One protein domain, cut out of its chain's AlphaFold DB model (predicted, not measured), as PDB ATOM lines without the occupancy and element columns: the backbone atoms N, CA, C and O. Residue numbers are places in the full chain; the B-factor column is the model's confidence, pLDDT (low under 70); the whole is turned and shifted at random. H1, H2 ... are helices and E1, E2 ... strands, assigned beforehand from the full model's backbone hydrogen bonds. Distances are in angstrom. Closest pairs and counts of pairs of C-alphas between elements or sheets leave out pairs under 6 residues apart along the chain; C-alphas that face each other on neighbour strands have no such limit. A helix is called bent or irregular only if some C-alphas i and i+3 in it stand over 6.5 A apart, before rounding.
ATOM      1  N   LYS A   4     139.593 473.210 173.319       90.38
ATOM      2  CA  LYS A   4     140.286 471.995 172.862       90.38
ATOM      3  C   LYS A   4     140.882 471.192 174.024       90.38
ATOM      4  O   LYS A   4     140.796 469.966 174.025       90.38
ATOM      5  N   GLU A   5     141.444 471.874 175.019       92.50
ATOM      6  CA  GLU A   5     142.003 471.225 176.206       92.50
ATOM      7  C   GLU A   5     140.897 470.655 177.100       92.50
ATOM      8  O   GLU A   5     141.030 469.547 177.616       92.50
ATOM      9  N   VAL A   6     139.761 471.353 177.216       93.88
ATOM     10  CA  VAL A   6     138.583 470.839 177.935       93.88
ATOM     11  C   VAL A   6     138.099 469.527 177.318       93.88
ATOM     12  O   VAL A   6     137.956 468.537 178.032       93.88
ATOM     13  N   VAL A   7     137.915 469.482 175.994       94.44
ATOM     14  CA  VAL A   7     137.480 468.264 175.287       94.44
ATOM     15  C   VAL A   7     138.486 467.125 175.470       94.44
ATOM     16  O   VAL A   7     138.084 465.999 175.763       94.44
ATOM     17  N   ARG A   8     139.795 467.403 175.365       94.25
ATOM     18  CA  ARG A   8     140.841 466.389 175.573       94.25
ATOM     19  C   ARG A   8     140.765 465.775 176.972       94.25
ATOM     20  O   ARG A   8     140.856 464.555 177.107       94.25
ATOM     21  N   ARG A   9     140.569 466.607 177.999       93.81
ATOM     22  CA  ARG A   9     140.436 466.161 179.392       93.81
ATOM     23  C   ARG A   9     139.154 465.369 179.635       93.81
ATOM     24  O   ARG A   9     139.214 464.371 180.342       93.81
ATOM     25  N   ILE A  10     138.034 465.759 179.021       93.94
ATOM     26  CA  ILE A  10     136.772 465.006 179.106       93.94
ATOM     27  C   ILE A  10     136.937 463.605 178.507       93.94
ATOM     28  O   ILE A  10     136.564 462.626 179.144       93.94
ATOM     29  N   ILE A  11     137.535 463.491 177.315       94.25
ATOM     30  CA  ILE A  11     137.758 462.191 176.663       94.25
ATOM     31  C   ILE A  11     138.676 461.306 177.513       94.25
ATOM     32  O   ILE A  11     138.387 460.126 177.698       94.25
ATOM     33  N   ALA A  12     139.772 461.865 178.034       92.94
ATOM     34  CA  ALA A  12     140.684 461.128 178.905       92.94
ATOM     35  C   ALA A  12     139.975 460.636 180.176       92.94
ATOM     36  O   ALA A  12     140.061 459.454 180.492       92.94
ATOM     37  N   GLY A  13     139.214 461.512 180.843       92.75
ATOM     38  CA  GLY A  13     138.432 461.154 182.028       92.75
ATOM     39  C   GLY A  13     137.390 460.073 181.744       92.75
ATOM     40  O   GLY A  13     137.290 459.117 182.504       92.75
ATOM     41  N   SER A  14     136.671 460.160 180.619       92.19
ATOM     42  CA  SER A  14     135.696 459.132 180.224       92.19
ATOM     43  C   SER A  14     136.345 457.758 180.084       92.19
ATOM     44  O   SER A  14     135.813 456.789 180.608       92.19
ATOM     45  N   ARG A  15     137.515 457.675 179.439       94.06
ATOM     46  CA  ARG A  15     138.237 456.403 179.272       94.06
ATOM     47  C   ARG A  15     138.666 455.797 180.604       94.06
ATOM     48  O   ARG A  15     138.585 454.587 180.764       94.06
ATOM     49  N   THR A  16     139.115 456.625 181.546       94.44
ATOM     50  CA  THR A  16     139.453 456.166 182.899       94.44
ATOM     51  C   THR A  16     138.225 455.617 183.620       94.44
ATOM     52  O   THR A  16     138.301 454.544 184.207       94.44
ATOM     53  N   ILE A  17     137.087 456.309 183.537       92.38
ATOM     54  CA  ILE A  17     135.832 455.836 184.131       92.38
ATOM     55  C   ILE A  17     135.367 454.522 183.494       92.38
ATOM     56  O   ILE A  17     134.900 453.633 184.201       92.38
ATOM     57  N   ASP A  18     135.483 454.381 182.176       90.88
ATOM     58  CA  ASP A  18     135.095 453.146 181.492       90.88
ATOM     59  C   ASP A  18     135.994 451.972 181.909       90.88
ATOM     60  O   ASP A  18     135.476 450.915 182.252       90.88
ATOM     61  N   ALA A  19     137.310 452.186 182.026       92.81
ATOM     62  CA  ALA A  19     138.226 451.173 182.554       92.81
ATOM     63  C   ALA A  19     137.857 450.737 183.985       92.81
ATOM     64  O   ALA A  19     137.812 449.544 184.272       92.81
ATOM     65  N   MET A  20     137.503 451.683 184.863       93.31
ATOM     66  CA  MET A  20     137.035 451.354 186.214       93.31
ATOM     67  C   MET A  20     135.753 450.514 186.193       93.31
ATOM     68  O   MET A  20     135.605 449.610 187.008       93.31
ATOM     69  N   ARG A  21     134.807 450.782 185.281       88.94
ATOM     70  CA  ARG A  21     133.588 449.960 185.149       88.94
ATOM     71  C   ARG A  21     133.920 448.523 184.773       88.94
ATOM     72  O   ARG A  21     133.358 447.610 185.378       88.94
ATOM     73  N   ASP A  22     134.827 448.345 183.819       89.12
ATOM     74  CA  ASP A  22     135.273 447.025 183.372       89.12
ATOM     75  C   ASP A  22     135.954 446.257 184.515       89.12
ATOM     76  O   ASP A  22     135.695 445.072 184.721       89.12
ATOM     77  N   GLU A  23     136.770 446.940 185.317       91.81
ATOM     78  CA  GLU A  23     137.422 446.360 186.493       91.81
ATOM     79  C   GLU A  23     136.417 445.974 187.594       91.81
ATOM     80  O   GLU A  23     136.529 444.884 188.160       91.81
ATOM     81  N   ILE A  24     135.395 446.802 187.869       90.06
ATOM     82  CA  ILE A  24     134.316 446.446 188.816       90.06
ATOM     83  C   ILE A  24     133.602 445.180 188.336       90.06
ATOM     84  O   ILE A  24     133.395 444.256 189.126       90.06
ATOM     85  N   ASP A  25     133.245 445.121 187.050       86.81
ATOM     86  CA  ASP A  25     132.544 443.976 186.466       86.81
ATOM     87  C   ASP A  25     133.391 442.703 186.569       86.81
ATOM     88  O   ASP A  25     132.908 441.668 187.036       86.81
ATOM     89  N   LEU A  26     134.679 442.799 186.226       88.88
ATOM     90  CA  LEU A  26     135.633 441.700 186.311       88.88
ATOM     91  C   LEU A  26     135.784 441.173 187.742       88.88
ATOM     92  O   LEU A  26     135.715 439.958 187.956       88.88
ATOM     93  N   VAL A  27     135.986 442.056 188.723       90.75
ATOM     94  CA  VAL A  27     136.187 441.663 190.127       90.75
ATOM     95  C   VAL A  27     134.933 440.991 190.676       90.75
ATOM     96  O   VAL A  27     135.022 439.890 191.225       90.75
ATOM     97  N   VAL A  28     133.757 441.600 190.488       87.94
ATOM     98  CA  VAL A  28     132.488 441.044 190.980       87.94
ATOM     99  C   VAL A  28     132.209 439.683 190.334       87.94
ATOM    100  O   VAL A  28     131.948 438.715 191.051       87.94
ATOM    101  N   LYS A  29     132.349 439.559 189.005       85.50
ATOM    102  CA  LYS A  29     132.195 438.281 188.283       85.50
ATOM    103  C   LYS A  29     133.143 437.209 188.797       85.50
ATOM    104  O   LYS A  29     132.721 436.076 189.018       85.50
ATOM    105  N   THR A  30     134.407 437.566 189.001       89.25
ATOM    106  CA  THR A  30     135.441 436.630 189.452       89.25
ATOM    107  C   THR A  30     135.127 436.106 190.846       89.25
ATOM    108  O   THR A  30     135.091 434.896 191.046       89.25
ATOM    109  N   VAL A  31     134.836 436.994 191.800       90.50
ATOM    110  CA  VAL A  31     134.514 436.611 193.181       90.50
ATOM    111  C   VAL A  31     133.296 435.690 193.215       90.50
ATOM    112  O   VAL A  31     133.375 434.601 193.776       90.50
ATOM    113  N   LEU A  32     132.200 436.070 192.551       87.06
ATOM    114  CA  LEU A  32     130.980 435.257 192.519       87.06
ATOM    115  C   LEU A  32     131.189 433.916 191.805       87.06
ATOM    116  O   LEU A  32     130.684 432.887 192.257       87.06
ATOM    117  N   GLY A  33     131.945 433.920 190.705       86.56
ATOM    118  CA  GLY A  33     132.295 432.716 189.958       86.56
ATOM    119  C   GLY A  33     133.122 431.740 190.791       86.56
ATOM    120  O   GLY A  33     132.867 430.538 190.754       86.56
ATOM    121  N   LEU A  34     134.059 432.253 191.594       89.94
ATOM    122  CA  LEU A  34     134.861 431.448 192.511       89.94
ATOM    123  C   LEU A  34     134.061 430.940 193.710       89.94
ATOM    124  O   LEU A  34     134.384 429.864 194.199       89.94
ATOM    125  N   THR A  35     133.037 431.652 194.188       88.62
ATOM    126  CA  THR A  35     132.137 431.134 195.238       88.62
ATOM    127  C   THR A  35     131.241 430.015 194.716       88.62
ATOM    128  O   THR A  35     131.035 429.019 195.398       88.62
ATOM    129  N   GLY A  36     130.751 430.140 193.485       82.38
ATOM    130  CA  GLY A  36     129.842 429.171 192.883       82.38
ATOM    131  C   GLY A  36     128.383 429.395 193.286       82.38
ATOM    132  O   GLY A  36     128.048 429.762 194.413       82.38
ATOM    133  N   SER A  37     127.476 429.161 192.337       77.31
ATOM    134  CA  SER A  37     126.051 429.484 192.480       77.31
ATOM    135  C   SER A  37     125.368 428.732 193.623       77.31
ATOM    136  O   SER A  37     124.579 429.330 194.346       77.31
ATOM    137  N   THR A  38     125.686 427.455 193.842       82.06
ATOM    138  CA  THR A  38     125.094 426.653 194.926       82.06
ATOM    139  C   THR A  38     125.427 427.208 196.313       82.06
ATOM    140  O   THR A  38     124.539 427.301 197.158       82.06
ATOM    141  N   GLU A  39     126.680 427.607 196.553       84.50
ATOM    142  CA  GLU A  39     127.115 428.177 197.837       84.50
ATOM    143  C   GLU A  39     126.416 429.516 198.101       84.50
ATOM    144  O   GLU A  39     125.861 429.729 199.178       84.50
ATOM    145  N   LEU A  40     126.351 430.378 197.080       84.12
ATOM    146  CA  LEU A  40     125.662 431.667 197.152       84.12
ATOM    147  C   LEU A  40     124.154 431.501 197.403       84.12
ATOM    148  O   LEU A  40     123.583 432.243 198.199       84.12
ATOM    149  N   ILE A  41     123.504 430.525 196.756       80.31
ATOM    150  CA  ILE A  41     122.075 430.231 196.954       80.31
ATOM    151  C   ILE A  41     121.832 429.737 198.378       80.31
ATOM    152  O   ILE A  41     120.929 430.236 199.045       80.31
ATOM    153  N   ASN A  42     122.645 428.797 198.864       82.81
ATOM    154  CA  ASN A  42     122.513 428.266 200.219       82.81
ATOM    155  C   ASN A  42     122.693 429.363 201.275       82.81
ATOM    156  O   ASN A  42     121.884 429.459 202.197       82.81
ATOM    157  N   ALA A  43     123.706 430.217 201.111       80.94
ATOM    158  CA  ALA A  43     123.931 431.349 201.998       80.94
ATOM    159  C   ALA A  43     122.749 432.325 201.954       80.94
ATOM    160  O   ALA A  43     122.202 432.674 202.994       80.94
ATOM    161  N   ALA A  44     122.289 432.718 200.765       77.44
ATOM    162  CA  ALA A  44     121.148 433.617 200.645       77.44
ATOM    163  C   ALA A  44     119.895 433.042 201.330       77.44
ATOM    164  O   ALA A  44     119.270 433.747 202.116       77.44
ATOM    165  N   VAL A  45     119.579 431.758 201.135       77.44
ATOM    166  CA  VAL A  45     118.463 431.088 201.830       77.44
ATOM    167  C   VAL A  45     118.651 431.107 203.355       77.44
ATOM    168  O   VAL A  45     117.694 431.365 204.086       77.44
ATOM    169  N   GLN A  46     119.871 430.879 203.849       76.31
ATOM    170  CA  GLN A  46     120.192 430.925 205.279       76.31
ATOM    171  C   GLN A  46     120.032 432.332 205.880       76.31
ATOM    172  O   GLN A  46     119.605 432.463 207.026       76.31
ATOM    173  N   TYR A  47     120.335 433.383 205.116       72.50
ATOM    174  CA  TYR A  47     120.270 434.784 205.548       72.50
ATOM    175  C   TYR A  47     118.950 435.482 205.175       72.50
ATOM    176  O   TYR A  47     118.929 436.685 204.925       72.50
ATOM    177  N   HIS A  48     117.830 434.751 205.140       70.94
ATOM    178  CA  HIS A  48     116.510 435.306 204.791       70.94
ATOM    179  C   HIS A  48     116.518 436.077 203.462       70.94
ATOM    180  O   HIS A  48     115.999 437.187 203.341       70.94
ATOM    181  N   ASP A  49     117.151 435.464 202.472       64.50
ATOM    182  CA  ASP A  49     117.324 435.930 201.107       64.50
ATOM    183  C   ASP A  49     118.245 437.141 200.928       64.50
ATOM    184  O   ASP A  49     118.405 437.534 199.778       64.50
ATOM    185  N   LYS A  50     118.875 437.735 201.962       69.31
ATOM    186  CA  LYS A  50     119.744 438.924 201.785       69.31
ATOM    187  C   LYS A  50     120.980 438.979 202.689       69.31
ATOM    188  O   LYS A  50     120.884 438.927 203.909       69.31
ATOM    189  N   ILE A  51     122.132 439.233 202.077       73.75
ATOM    190  CA  ILE A  51     123.413 439.538 202.726       73.75
ATOM    191  C   ILE A  51     123.752 441.009 202.475       73.75
ATOM    192  O   ILE A  51     123.543 441.496 201.364       73.75
ATOM    193  N   PHE A  52     124.283 441.705 203.483       83.69
ATOM    194  CA  PHE A  52     124.583 443.137 203.424       83.69
ATOM    195  C   PHE A  52     126.003 443.433 203.899       83.69
ATOM    196  O   PHE A  52     126.371 443.072 205.016       83.69
ATOM    197  N   PHE A  53     126.754 444.178 203.096       83.19
ATOM    198  CA  PHE A  53     128.049 444.748 203.461       83.19
ATOM    199  C   PHE A  53     127.934 446.262 203.344       83.19
ATOM    200  O   PHE A  53     127.569 446.747 202.279       83.19
ATOM    201  N   SER A  54     128.178 447.017 204.415       84.19
ATOM    202  CA  SER A  54     127.939 448.465 204.437       84.19
ATOM    203  C   SER A  54     129.053 449.205 205.158       84.19
ATOM    204  O   SER A  54     129.564 448.720 206.164       84.19
ATOM    205  N   ASP A  55     129.384 450.398 204.666       82.56
ATOM    206  CA  ASP A  55     130.238 451.364 205.365       82.56
ATOM    207  C   ASP A  55     129.438 452.507 206.026       82.56
ATOM    208  O   ASP A  55     130.011 453.474 206.524       82.56
ATOM    209  N   GLY A  56     128.104 452.409 206.014       80.31
ATOM    210  CA  GLY A  56     127.170 453.412 206.528       80.31
ATOM    211  C   GLY A  56     126.599 454.355 205.464       80.31
ATOM    212  O   GLY A  56     125.475 454.824 205.634       80.31
ATOM    213  N   ASN A  57     127.302 454.582 204.350       81.06
ATOM    214  CA  ASN A  57     126.850 455.454 203.254       81.06
ATOM    215  C   ASN A  57     126.533 454.682 201.969       81.06
ATOM    216  O   ASN A  57     125.692 455.109 201.173       81.06
ATOM    217  N   ALA A  58     127.211 453.557 201.765       85.19
ATOM    218  CA  ALA A  58     127.046 452.677 200.628       85.19
ATOM    219  C   ALA A  58     126.998 451.220 201.085       85.19
ATOM    220  O   ALA A  58     127.603 450.856 202.096       85.19
ATOM    221  N   SER A  59     126.298 450.379 200.329       89.06
ATOM    222  CA  SER A  59     126.196 448.965 200.664       89.06
ATOM    223  C   SER A  59     126.159 448.043 199.457       89.06
ATOM    224  O   SER A  59     125.523 448.336 198.451       89.06
ATOM    225  N   TRP A  60     126.810 446.892 199.589       89.94
ATOM    226  CA  TRP A  60     126.661 445.747 198.702       89.94
ATOM    227  C   TRP A  60     125.637 444.788 199.282       89.94
ATOM    228  O   TRP A  60     125.682 444.444 200.463       89.94
ATOM    229  N   HIS A  61     124.700 444.376 198.452       88.00
ATOM    230  CA  HIS A  61     123.620 443.475 198.782       88.00
ATOM    231  C   HIS A  61     123.762 442.238 197.911       88.00
ATOM    232  O   HIS A  61     123.884 442.355 196.697       88.00
ATOM    233  N   LEU A  62     123.699 441.058 198.508       87.06
ATOM    234  CA  LEU A  62     123.628 439.801 197.777       87.06
ATOM    235  C   LEU A  62     122.297 439.140 198.105       87.06
ATOM    236  O   LEU A  62     121.995 438.956 199.282       87.06
ATOM    237  N   PHE A  63     121.487 438.800 197.108       85.00
ATOM    238  CA  PHE A  63     120.190 438.192 197.368       85.00
ATOM    239  C   PHE A  63     119.771 437.152 196.347       85.00
ATOM    240  O   PHE A  63     120.091 437.229 195.162       85.00
ATOM    241  N   PHE A  64     119.012 436.173 196.828       82.81
ATOM    242  CA  PHE A  64     118.444 435.139 195.984       82.81
ATOM    243  C   PHE A  64     117.101 435.605 195.434       82.81
ATOM    244  O   PHE A  64     116.140 435.838 196.166       82.81
ATOM    245  N   LYS A  65     117.014 435.727 194.112       79.62
ATOM    246  CA  LYS A  65     115.753 435.989 193.426       79.62
ATOM    247  C   LYS A  65     115.188 434.662 192.937       79.62
ATOM    248  O   LYS A  65     115.592 434.135 191.897       79.62
ATOM    249  N   LYS A  66     114.237 434.131 193.707       75.69
ATOM    250  CA  LYS A  66     113.488 432.916 193.369       75.69
ATOM    251  C   LYS A  66     112.687 433.139 192.081       75.69
ATOM    252  O   LYS A  66     111.908 434.085 191.983       75.69
ATOM    253  N   GLY A  67     112.884 432.269 191.095       75.56
ATOM    254  CA  GLY A  67     112.270 432.374 189.769       75.56
ATOM    255  C   GLY A  67     112.703 431.245 188.836       75.56
ATOM    256  O   GLY A  67     113.359 430.296 189.270       75.56
ATOM    257  N   TRP A  68     112.342 431.342 187.556       68.06
ATOM    258  CA  TRP A  68     112.826 430.438 186.511       68.06
ATOM    259  C   TRP A  68     113.544 431.259 185.420       68.06
ATOM    260  O   TRP A  68     112.861 431.928 184.646       68.06
ATOM    261  N   PRO A  69     114.893 431.268 185.385       70.81
ATOM    262  CA  PRO A  69     115.803 430.618 186.329       70.81
ATOM    263  C   PRO A  69     115.877 431.352 187.676       70.81
ATOM    264  O   PRO A  69     115.645 432.558 187.786       70.81
ATOM    265  N   SER A  70     116.196 430.599 188.725       73.44
ATOM    266  CA  SER A  70     116.536 431.165 190.029       73.44
ATOM    267  C   SER A  70     117.952 431.728 189.975       73.44
ATOM    268  O   SER A  70     118.823 431.115 189.361       73.44
ATOM    269  N   GLN A  71     118.182 432.893 190.583       78.19
ATOM    270  CA  GLN A  71     119.415 433.654 190.362       78.19
ATOM    271  C   GLN A  71     119.930 434.344 191.621       78.19
ATOM    272  O   GLN A  71     119.158 434.685 192.522       78.19
ATOM    273  N   ILE A  72     121.239 434.586 191.635       79.69
ATOM    274  CA  ILE A  72     121.884 435.468 192.601       79.69
ATOM    275  C   ILE A  72     121.950 436.856 191.990       79.69
ATOM    276  O   ILE A  72     122.460 437.050 190.886       79.69
ATOM    277  N   VAL A  73     121.408 437.815 192.724       81.75
ATOM    278  CA  VAL A  73     121.460 439.228 192.388       81.75
ATOM    279  C   VAL A  73     122.421 439.892 193.357       81.75
ATOM    280  O   VAL A  73     122.318 439.709 194.569       81.75
ATOM    281  N   VAL A  74     123.356 440.655 192.813       84.00
ATOM    282  CA  VAL A  74     124.249 441.524 193.568       84.00
ATOM    283  C   VAL A  74     123.826 442.952 193.288       84.00
ATOM    284  O   VAL A  74     123.679 443.344 192.142       84.00
ATOM    285  N   GLU A  75     123.574 443.737 194.315       86.06
ATOM    286  CA  GLU A  75     123.145 445.120 194.176       86.06
ATOM    287  C   GLU A  75     124.075 446.007 194.994       86.06
ATOM    288  O   GLU A  75     124.302 445.754 196.169       86.06
ATOM    289  N   PHE A  76     124.608 447.059 194.389       85.81
ATOM    290  CA  PHE A  76     125.260 448.134 195.118       85.81
ATOM    291  C   PHE A  76     124.283 449.296 195.296       85.81
ATOM    292  O   PHE A  76     123.710 449.797 194.326       85.81
ATOM    293  N   ILE A  77     124.095 449.738 196.535       85.81
ATOM    294  CA  ILE A  77     123.237 450.863 196.894       85.81
ATOM    295  C   ILE A  77     124.094 452.030 197.372       85.81
ATOM    296  O   ILE A  77     124.912 451.889 198.276       85.81
ATOM    297  N   LEU A  78     123.842 453.210 196.802       82.50
ATOM    298  CA  LEU A  78     124.400 454.484 197.247       82.50
ATOM    299  C   LEU A  78     123.276 455.525 197.316       82.50
ATOM    300  O   LEU A  78     122.790 456.026 196.296       82.50
ATOM    301  N   GLY A  79     122.825 455.840 198.531       78.31
ATOM    302  CA  GLY A  79     121.669 456.711 198.753       78.31
ATOM    303  C   GLY A  79     120.389 456.154 198.115       78.31
ATOM    304  O   GLY A  79     119.857 455.139 198.556       78.31
ATOM    305  N   LYS A  80     119.867 456.834 197.083       75.88
ATOM    306  CA  LYS A  80     118.682 456.390 196.316       75.88
ATOM    307  C   LYS A  80     119.035 455.599 195.051       75.88
ATOM    308  O   LYS A  80     118.133 455.053 194.418       75.88
ATOM    309  N   THR A  81     120.311 455.553 194.674       72.94
ATOM    310  CA  THR A  81     120.773 454.873 193.464       72.94
ATOM    311  C   THR A  81     121.050 453.409 193.765       72.94
ATOM    312  O   THR A  81     121.645 453.081 194.790       72.94
ATOM    313  N   ARG A  82     120.623 452.541 192.848       76.62
ATOM    314  CA  ARG A  82     120.839 451.096 192.891       76.62
ATOM    315  C   ARG A  82     121.526 450.678 191.603       76.62
ATOM    316  O   ARG A  82     121.016 450.959 190.522       76.62
ATOM    317  N   VAL A  83     122.677 450.040 191.728       71.38
ATOM    318  CA  VAL A  83     123.385 449.373 190.637       71.38
ATOM    319  C   VAL A  83     123.135 447.888 190.824       71.38
ATOM    320  O   VAL A  83     123.489 447.346 191.863       71.38
ATOM    321  N   ILE A  84     122.504 447.240 189.853       69.94
ATOM    322  CA  ILE A  84     122.111 445.833 189.956       69.94
ATOM    323  C   ILE A  84     122.980 445.007 189.010       69.94
ATOM    324  O   ILE A  84     123.205 445.387 187.867       69.94
ATOM    325  N   TYR A  85     123.430 443.866 189.508       68.44
ATOM    326  CA  TYR A  85     124.166 442.822 188.823       68.44
ATOM    327  C   TYR A  85     123.400 441.506 189.000       68.44
ATOM    328  O   TYR A  85     123.010 441.151 190.111       68.44
ATOM    329  N   SER A  86     123.179 440.758 187.920       63.81
ATOM    330  CA  SER A  86     122.583 439.419 187.978       63.81
ATOM    331  C   SER A  86     123.560 438.377 187.448       63.81
ATOM    332  O   SER A  86     124.167 438.559 186.396       63.81
ATOM    333  N   SER A  87     123.654 437.238 188.140       58.72
ATOM    334  CA  SER A  87     124.475 436.101 187.718       58.72
ATOM    335  C   SER A  87     124.025 435.432 186.409       58.72
ATOM    336  O   SER A  87     124.777 434.610 185.895       58.72
ATOM    337  N   TYR A  88     122.808 435.691 185.908       52.12
ATOM    338  CA  TYR A  88     122.274 435.024 184.705       52.12
ATOM    339  C   TYR A  88     122.230 435.924 183.469       52.12
ATOM    340  O   TYR A  88     122.456 435.440 182.365       52.12
ATOM    341  N   GLU A  89     121.952 437.218 183.637       51.69
ATOM    342  CA  GLU A  89     121.824 438.110 182.480       51.69
ATOM    343  C   GLU A  89     123.189 438.483 181.892       51.69
ATOM    344  O   GLU A  89     123.245 438.806 180.715       51.69
ATOM    345  N   TYR A  90     124.296 438.391 182.650       52.06
ATOM    346  CA  TYR A  90     125.646 438.815 182.222       52.06
ATOM    347  C   TYR A  90     125.719 440.223 181.602       52.06
ATOM    348  O   TYR A  90     126.793 440.633 181.155       52.06
ATOM    349  N   ASP A  91     124.620 440.976 181.620       54.31
ATOM    350  CA  ASP A  91     124.547 442.354 181.198       54.31
ATOM    351  C   ASP A  91     125.464 443.145 182.125       54.31
ATOM    352  O   ASP A  91     125.344 443.104 183.353       54.31
ATOM    353  N   GLY A  92     126.468 443.772 181.515       54.78
ATOM    354  CA  GLY A  92     127.500 444.502 182.231       54.78
ATOM    355  C   GLY A  92     126.902 445.559 183.155       54.78
ATOM    356  O   GLY A  92     125.798 446.076 182.949       54.78
ATOM    357  N   LEU A  93     127.662 445.901 184.188       62.75
ATOM    358  CA  LEU A  93     127.293 446.918 185.160       62.75
ATOM    359  C   LEU A  93     126.920 448.246 184.483       62.75
ATOM    360  O   LEU A  93     127.778 449.005 184.032       62.75
ATOM    361  N   THR A  94     125.632 448.590 184.489       71.06
ATOM    362  CA  THR A  94     125.192 449.935 184.096       71.06
ATOM    363  C   THR A  94     125.329 450.874 185.293       71.06
ATOM    364  O   THR A  94     124.363 451.180 185.993       71.06
ATOM    365  N   ILE A  95     126.560 451.314 185.564       78.25
ATOM    366  CA  ILE A  95     126.861 452.276 186.633       78.25
ATOM    367  C   ILE A  95     126.864 453.692 186.045       78.25
ATOM    368  O   ILE A  95     127.701 453.984 185.182       78.25
ATOM    369  N   PRO A  96     125.994 454.616 186.500       82.75
ATOM    370  CA  PRO A  96     126.069 456.011 186.076       82.75
ATOM    371  C   PRO A  96     127.447 456.606 186.394       82.75
ATOM    372  O   PRO A  96     127.987 456.365 187.469       82.75
ATOM    373  N   MET A  97     128.004 457.400 185.472       84.75
ATOM    374  CA  MET A  97     129.384 457.921 185.546       84.75
ATOM    375  C   MET A  97     129.715 458.557 186.903       84.75
ATOM    376  O   MET A  97     130.784 458.312 187.446       84.75
ATOM    377  N   ALA A  98     128.765 459.298 187.481       86.06
ATOM    378  CA  ALA A  98     128.915 459.977 188.768       86.06
ATOM    379  C   ALA A  98     129.157 459.046 189.975       86.06
ATOM    380  O   ALA A  98     129.498 459.534 191.047       86.06
ATOM    381  N   TYR A  99     128.950 457.735 189.831       85.69
ATOM    382  CA  TYR A  99     129.061 456.766 190.924       85.69
ATOM    383  C   TYR A  99     130.159 455.722 190.714       85.69
ATOM    384  O   TYR A  99     130.409 454.943 191.628       85.69
ATOM    385  N   VAL A 100     130.811 455.695 189.546       88.25
ATOM    386  CA  VAL A 100     131.794 454.655 189.198       88.25
ATOM    387  C   VAL A 100     132.956 454.634 190.178       88.25
ATOM    388  O   VAL A 100     133.218 453.589 190.759       88.25
ATOM    389  N   GLU A 101     133.593 455.782 190.419       91.38
ATOM    390  CA  GLU A 101     134.727 455.882 191.349       91.38
ATOM    391  C   GLU A 101     134.348 455.369 192.742       91.38
ATOM    392  O   GLU A 101     135.070 454.581 193.346       91.38
ATOM    393  N   ARG A 102     133.154 455.730 193.223       89.31
ATOM    394  CA  ARG A 102     132.696 455.303 194.542       89.31
ATOM    395  C   ARG A 102     132.434 453.799 194.618       89.31
ATOM    396  O   ARG A 102     132.749 453.176 195.626       89.31
ATOM    397  N   VAL A 103     131.842 453.211 193.581       88.56
ATOM    398  CA  VAL A 103     131.636 451.754 193.513       88.56
ATOM    399  C   VAL A 103     132.993 451.043 193.452       88.56
ATOM    400  O   VAL A 103     133.181 450.040 194.137       88.56
ATOM    401  N   TYR A 104     133.941 451.600 192.690       91.62
ATOM    402  CA  TYR A 104     135.307 451.099 192.550       91.62
ATOM    403  C   TYR A 104     136.043 451.051 193.897       91.62
ATOM    404  O   TYR A 104     136.556 450.006 194.286       91.62
ATOM    405  N   GLU A 105     136.016 452.141 194.671       91.75
ATOM    406  CA  GLU A 105     136.584 452.194 196.031       91.75
ATOM    407  C   GLU A 105     135.989 451.127 196.965       91.75
ATOM    408  O   GLU A 105     136.681 450.552 197.809       91.75
ATOM    409  N   MET A 106     134.695 450.847 196.804       90.12
ATOM    410  CA  MET A 106     133.943 449.914 197.641       90.12
ATOM    411  C   MET A 106     134.156 448.441 197.265       90.12
ATOM    412  O   MET A 106     133.640 447.567 197.969       90.12
ATOM    413  N   LEU A 107     134.921 448.137 196.209       91.19
ATOM    414  CA  LEU A 107     135.283 446.761 195.851       91.19
ATOM    415  C   LEU A 107     136.063 446.067 196.969       91.19
ATOM    416  O   LEU A 107     135.838 444.889 197.230       91.19
ATOM    417  N   THR A 108     136.930 446.794 197.675       92.62
ATOM    418  CA  THR A 108     137.707 446.229 198.788       92.62
ATOM    419  C   THR A 108     136.793 445.700 199.893       92.62
ATOM    420  O   THR A 108     137.006 444.592 200.381       92.62
ATOM    421  N   LEU A 109     135.741 446.450 200.252       91.06
ATOM    422  CA  LEU A 109     134.753 446.000 201.237       91.06
ATOM    423  C   LEU A 109     134.018 444.750 200.744       91.06
ATOM    424  O   LEU A 109     133.845 443.801 201.506       91.06
ATOM    425  N   PHE A 110     133.609 444.745 199.473       91.25
ATOM    426  CA  PHE A 110     132.935 443.601 198.866       91.25
ATOM    427  C   PHE A 110     133.794 442.335 198.941       91.25
ATOM    428  O   PHE A 110     133.338 441.320 199.460       91.25
ATOM    429  N   VAL A 111     135.045 442.399 198.479       92.94
ATOM    430  CA  VAL A 111     135.966 441.253 198.492       92.94
ATOM    431  C   VAL A 111     136.226 440.784 199.925       92.94
ATOM    432  O   VAL A 111     136.133 439.588 200.196       92.94
ATOM    433  N   ALA A 112     136.504 441.705 200.851       92.69
ATOM    434  CA  ALA A 112     136.813 441.366 202.237       92.69
ATOM    435  C   ALA A 112     135.650 440.644 202.937       92.69
ATOM    436  O   ALA A 112     135.851 439.606 203.570       92.69
ATOM    437  N   GLU A 113     134.424 441.151 202.798       91.56
ATOM    438  CA  GLU A 113     133.264 440.518 203.425       91.56
ATOM    439  C   GLU A 113     132.851 439.216 202.715       91.56
ATOM    440  O   GLU A 113     132.414 438.277 203.381       91.56
ATOM    441  N   MET A 114     133.072 439.095 201.399       92.06
ATOM    442  CA  MET A 114     132.893 437.827 200.679       92.06
ATOM    443  C   MET A 114     133.868 436.750 201.164       92.06
ATOM    444  O   MET A 114     133.445 435.627 201.425       92.06
ATOM    445  N   VAL A 115     135.151 437.078 201.346       92.75
ATOM    446  CA  VAL A 115     136.145 436.136 201.897       92.75
ATOM    447  C   VAL A 115     135.779 435.732 203.325       92.75
ATOM    448  O   VAL A 115     135.817 434.554 203.667       92.75
ATOM    449  N   LYS A 116     135.356 436.685 204.157       90.50
ATOM    450  CA  LYS A 116     134.915 436.412 205.530       90.50
ATOM    451  C   LYS A 116     133.684 435.504 205.585       90.50
ATOM    452  O   LYS A 116     133.597 434.654 206.469       90.50
ATOM    453  N   MET A 117     132.735 435.687 204.669       88.44
ATOM    454  CA  MET A 117     131.524 434.870 204.594       88.44
ATOM    455  C   MET A 117     131.786 433.479 204.011       88.44
ATOM    456  O   MET A 117     131.178 432.504 204.450       88.44
ATOM    457  N   PHE A 118     132.702 433.382 203.054       90.81
ATOM    458  CA  PHE A 118     133.059 432.148 202.370       90.81
ATOM    459  C   PHE A 118     134.579 431.935 202.459       90.81
ATOM    460  O   PHE A 118     135.285 432.186 201.482       90.81
ATOM    461  N   PRO A 119     135.115 431.453 203.598       88.88
ATOM    462  CA  PRO A 119     136.565 431.387 203.833       88.88
ATOM    463  C   PRO A 119     137.355 430.621 202.763       88.88
ATOM    464  O   PRO A 119     138.492 430.966 202.455       88.88
ATOM    465  N   HIS A 120     136.735 429.630 202.118       89.88
ATOM    466  CA  HIS A 120     137.334 428.891 201.004       89.88
ATOM    467  C   HIS A 120     137.671 429.771 199.783       89.88
ATOM    468  O   HIS A 120     138.460 429.351 198.934       89.88
ATOM    469  N   LEU A 121     137.107 430.984 199.664       92.00
ATOM    470  CA  LEU A 121     137.481 431.921 198.603       92.00
ATOM    471  C   LEU A 121     138.944 432.330 198.681       92.00
ATOM    472  O   LEU A 121     139.541 432.544 197.633       92.00
ATOM    473  N   GLU A 122     139.525 432.435 199.874       90.56
ATOM    474  CA  GLU A 122     140.926 432.837 200.023       90.56
ATOM    475  C   GLU A 122     141.857 431.862 199.283       90.56
ATOM    476  O   GLU A 122     142.707 432.262 198.483       90.56
ATOM    477  N   GLU A 123     141.612 430.560 199.448       92.50
ATOM    478  CA  GLU A 123     142.338 429.504 198.740       92.50
ATOM    479  C   GLU A 123     142.084 429.553 197.225       92.50
ATOM    480  O   GLU A 123     143.020 429.412 196.434       92.50
ATOM    481  N   ARG A 124     140.833 429.801 196.810       92.88
ATOM    482  CA  ARG A 124     140.433 429.883 195.392       92.88
ATOM    483  C   ARG A 124     140.960 431.141 194.687       92.88
ATOM    484  O   ARG A 124     141.179 431.100 193.479       92.88
ATOM    485  N   LEU A 125     141.197 432.232 195.416       92.25
ATOM    486  CA  LEU A 125     141.794 433.472 194.908       92.25
ATOM    487  C   LEU A 125     143.316 433.358 194.750       92.25
ATOM    488  O   LEU A 125     143.891 433.998 193.869       92.25
ATOM    489  N   SER A 126     143.978 432.522 195.558       92.12
ATOM    490  CA  SER A 126     145.443 432.393 195.582       92.12
ATOM    491  C   SER A 126     146.101 432.199 194.201       92.12
ATOM    492  O   SER A 126     147.112 432.859 193.942       92.12
ATOM    493  N   PRO A 127     145.581 431.358 193.278       92.31
ATOM    494  CA  PRO A 127     146.164 431.212 191.944       92.31
ATOM    495  C   PRO A 127     146.147 432.505 191.121       92.31
ATOM    496  O   PRO A 127     147.116 432.773 190.413       92.31
ATOM    497  N   LEU A 128     145.084 433.311 191.230       90.19
ATOM    498  CA  LEU A 128     144.967 434.591 190.524       90.19
ATOM    499  C   LEU A 128     145.959 435.612 191.077       90.19
ATOM    500  O   LEU A 128     146.665 436.254 190.305       90.19
ATOM    501  N   LEU A 129     146.071 435.699 192.405       89.88
ATOM    502  CA  LEU A 129     147.019 436.598 193.067       89.88
ATOM    503  C   LEU A 129     148.467 436.261 192.674       89.88
ATOM    504  O   LEU A 129     149.214 437.127 192.235       89.88
ATOM    505  N   LYS A 130     148.828 434.972 192.686       90.88
ATOM    506  CA  LYS A 130     150.157 434.507 192.247       90.88
ATOM    507  C   LYS A 130     150.442 434.769 190.768       90.88
ATOM    508  O   LYS A 130     151.608 434.852 190.390       90.88
ATOM    509  N   ALA A 131     149.415 434.792 189.920       89.75
ATOM    510  CA  ALA A 131     149.568 435.125 188.508       89.75
ATOM    511  C   ALA A 131     149.782 436.632 188.317       89.75
ATOM    512  O   ALA A 131     150.626 437.011 187.510       89.75
ATOM    513  N   ALA A 132     149.079 437.467 189.089       86.88
ATOM    514  CA  ALA A 132     149.250 438.916 189.083       86.88
ATOM    515  C   ALA A 132     150.661 439.333 189.531       86.88
ATOM    516  O   ALA A 132     151.259 440.191 188.898       86.88
ATOM    517  N   ASP A 133     151.240 438.659 190.529       85.81
ATOM    518  CA  ASP A 133     152.617 438.917 190.990       85.81
ATOM    519  C   ASP A 133     153.704 438.596 189.941       85.81
ATOM    520  O   ASP A 133     154.883 438.899 190.139       85.81
ATOM    521  N   ARG A 134     153.338 437.919 188.846       80.75
ATOM    522  CA  ARG A 134     154.245 437.519 187.756       80.75
ATOM    523  C   ARG A 134     154.063 438.342 186.479       80.75
ATOM    524  O   ARG A 134     154.839 438.126 185.547       80.75
TER     525      ARG A 134
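This is residues 4 to 134 of the 135 residues of an uncharacterized protein of Candidatus Yanofskybacteria bacterium GW2011_GWE2_40_11 (UniProt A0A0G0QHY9). A four-stranded antiparallel sheet, E1 to E4, forms a wall with H2 and H4 over one face, H2 crossing its strands and H4 slanting over E1 and E2. The long helix H1 runs past the sheet, grazing it, and sticks out with residues 4 to 13, while H5 folds back from the end of H4, away from the sheet, and residues 129 to 134, of which 129 to 132 belong to H5, stand free. The printed part has 131 residues, with five named helices and four named strands in the order H1 H2 E1 E2 E3 E4 H3 H4 H5, and its class is mixed, helices and strands. The whole is compact, with a radius of gyration of the C-alphas of 16.1 A and spans of 55 by 40 by 30 A.

The sheet runs E1, residues 50 to 54, E2, residues 58 to 65, E3, residues 71 to 78, and E4, residues 81 to 86, and is twisted, with C-alphas up to 4.3 A off its best plane. It is a meander, each strand the antiparallel neighbour of the one before, and its three successive pairs are hairpins. N 53 and O 60 of E1 and E2 are 2.9 A apart, N 61 and O 75 of E2 and E3 2.7 A, and N 76 and O 83 of E3 and E4 2.8 A, each within hydrogen-bond range. H2, residues 37 to 46, and H4, residues 107 to 117, are on the same face of the sheet, which gives two layers, helices on one face of a sheet. H2, at a height over the sheet of 8.2 A, runs across the strands, at 73 degrees to E3 on the local plane; its closest C-alphas to E2 are those of Ala 44 and Phe 64, 5.6 A. H4, at a height over the sheet of 9.6 A, is over E1 and E2 and runs slantwise to the strands, at 47 degrees to E1 on the local plane; the closest C-alphas of H4 and E1 are those of Phe 53 and Glu 113, 6.7 A. The hub is H1, residues 4 to 35, which only grazes the sheet with residues 25 to 32. With residues 24 to 31 alone it touches H4, at a shallow tilt of 6 degrees, the same way, and the closest C-alphas are those of Ile 24 and Leu 107, 7.1 A. With residues 17 to 24 alone it touches H3, residues 97 to 105, at a steep tilt of 48 degrees; the C-alphas of Ile 24 and Tyr 104, the closest, are 6.0 A apart. H3 only grazes the sheet, with residues 99 to 103. H5, residues 120 to 132, is not on the sheet and touches H1 at a steep tilt of 44 degrees, opposite ways, the closest C-alphas being those of Thr 35 and Leu 121, 6.4 A. H4 and H5 touch only at the corner, and only just, with 3 pairs of C-alphas within 8 A. H1, H4 and H5 form a bundle, a group of helices that touch one another. In H1, H2 and H4 every O i to N i+4 pair is within hydrogen-bond range, against 3 of 5 in H3 and 7 of 9 in H5.

H1 begins at C-alpha 4, (140.286, 471.995, 172.862), and is 47.3 A long; H2 is 14.1 A. E1 measures 12.9 A, E2 21.4 A, E3 22.5 A and E4 16.5 A, with C-alpha 71 of E3 at (119.415, 433.654, 190.362). H3 is 13.9 A long and irregular, with C-alphas 98 and 101 7.6 A apart. H4 is 15.2 A long. H5, 19.6 A long, ends at C-alpha 132, (149.250, 438.916, 189.083), and is only just irregular, with C-alphas 124 and 127 6.8 A apart.

The two C-alphas farthest apart are those of Lys 4 and Gln 46, 56.0 A. Without the free stretches the body has 115 residues and spans 38 by 33 by 28 A. The printed part has no cut and no long link; E4 to H3, 10 residues, is short but not tight. The mean pLDDT of the printed part is 83.8, and it is under 70 at residues 49 to 50, 68 and 84 to 93.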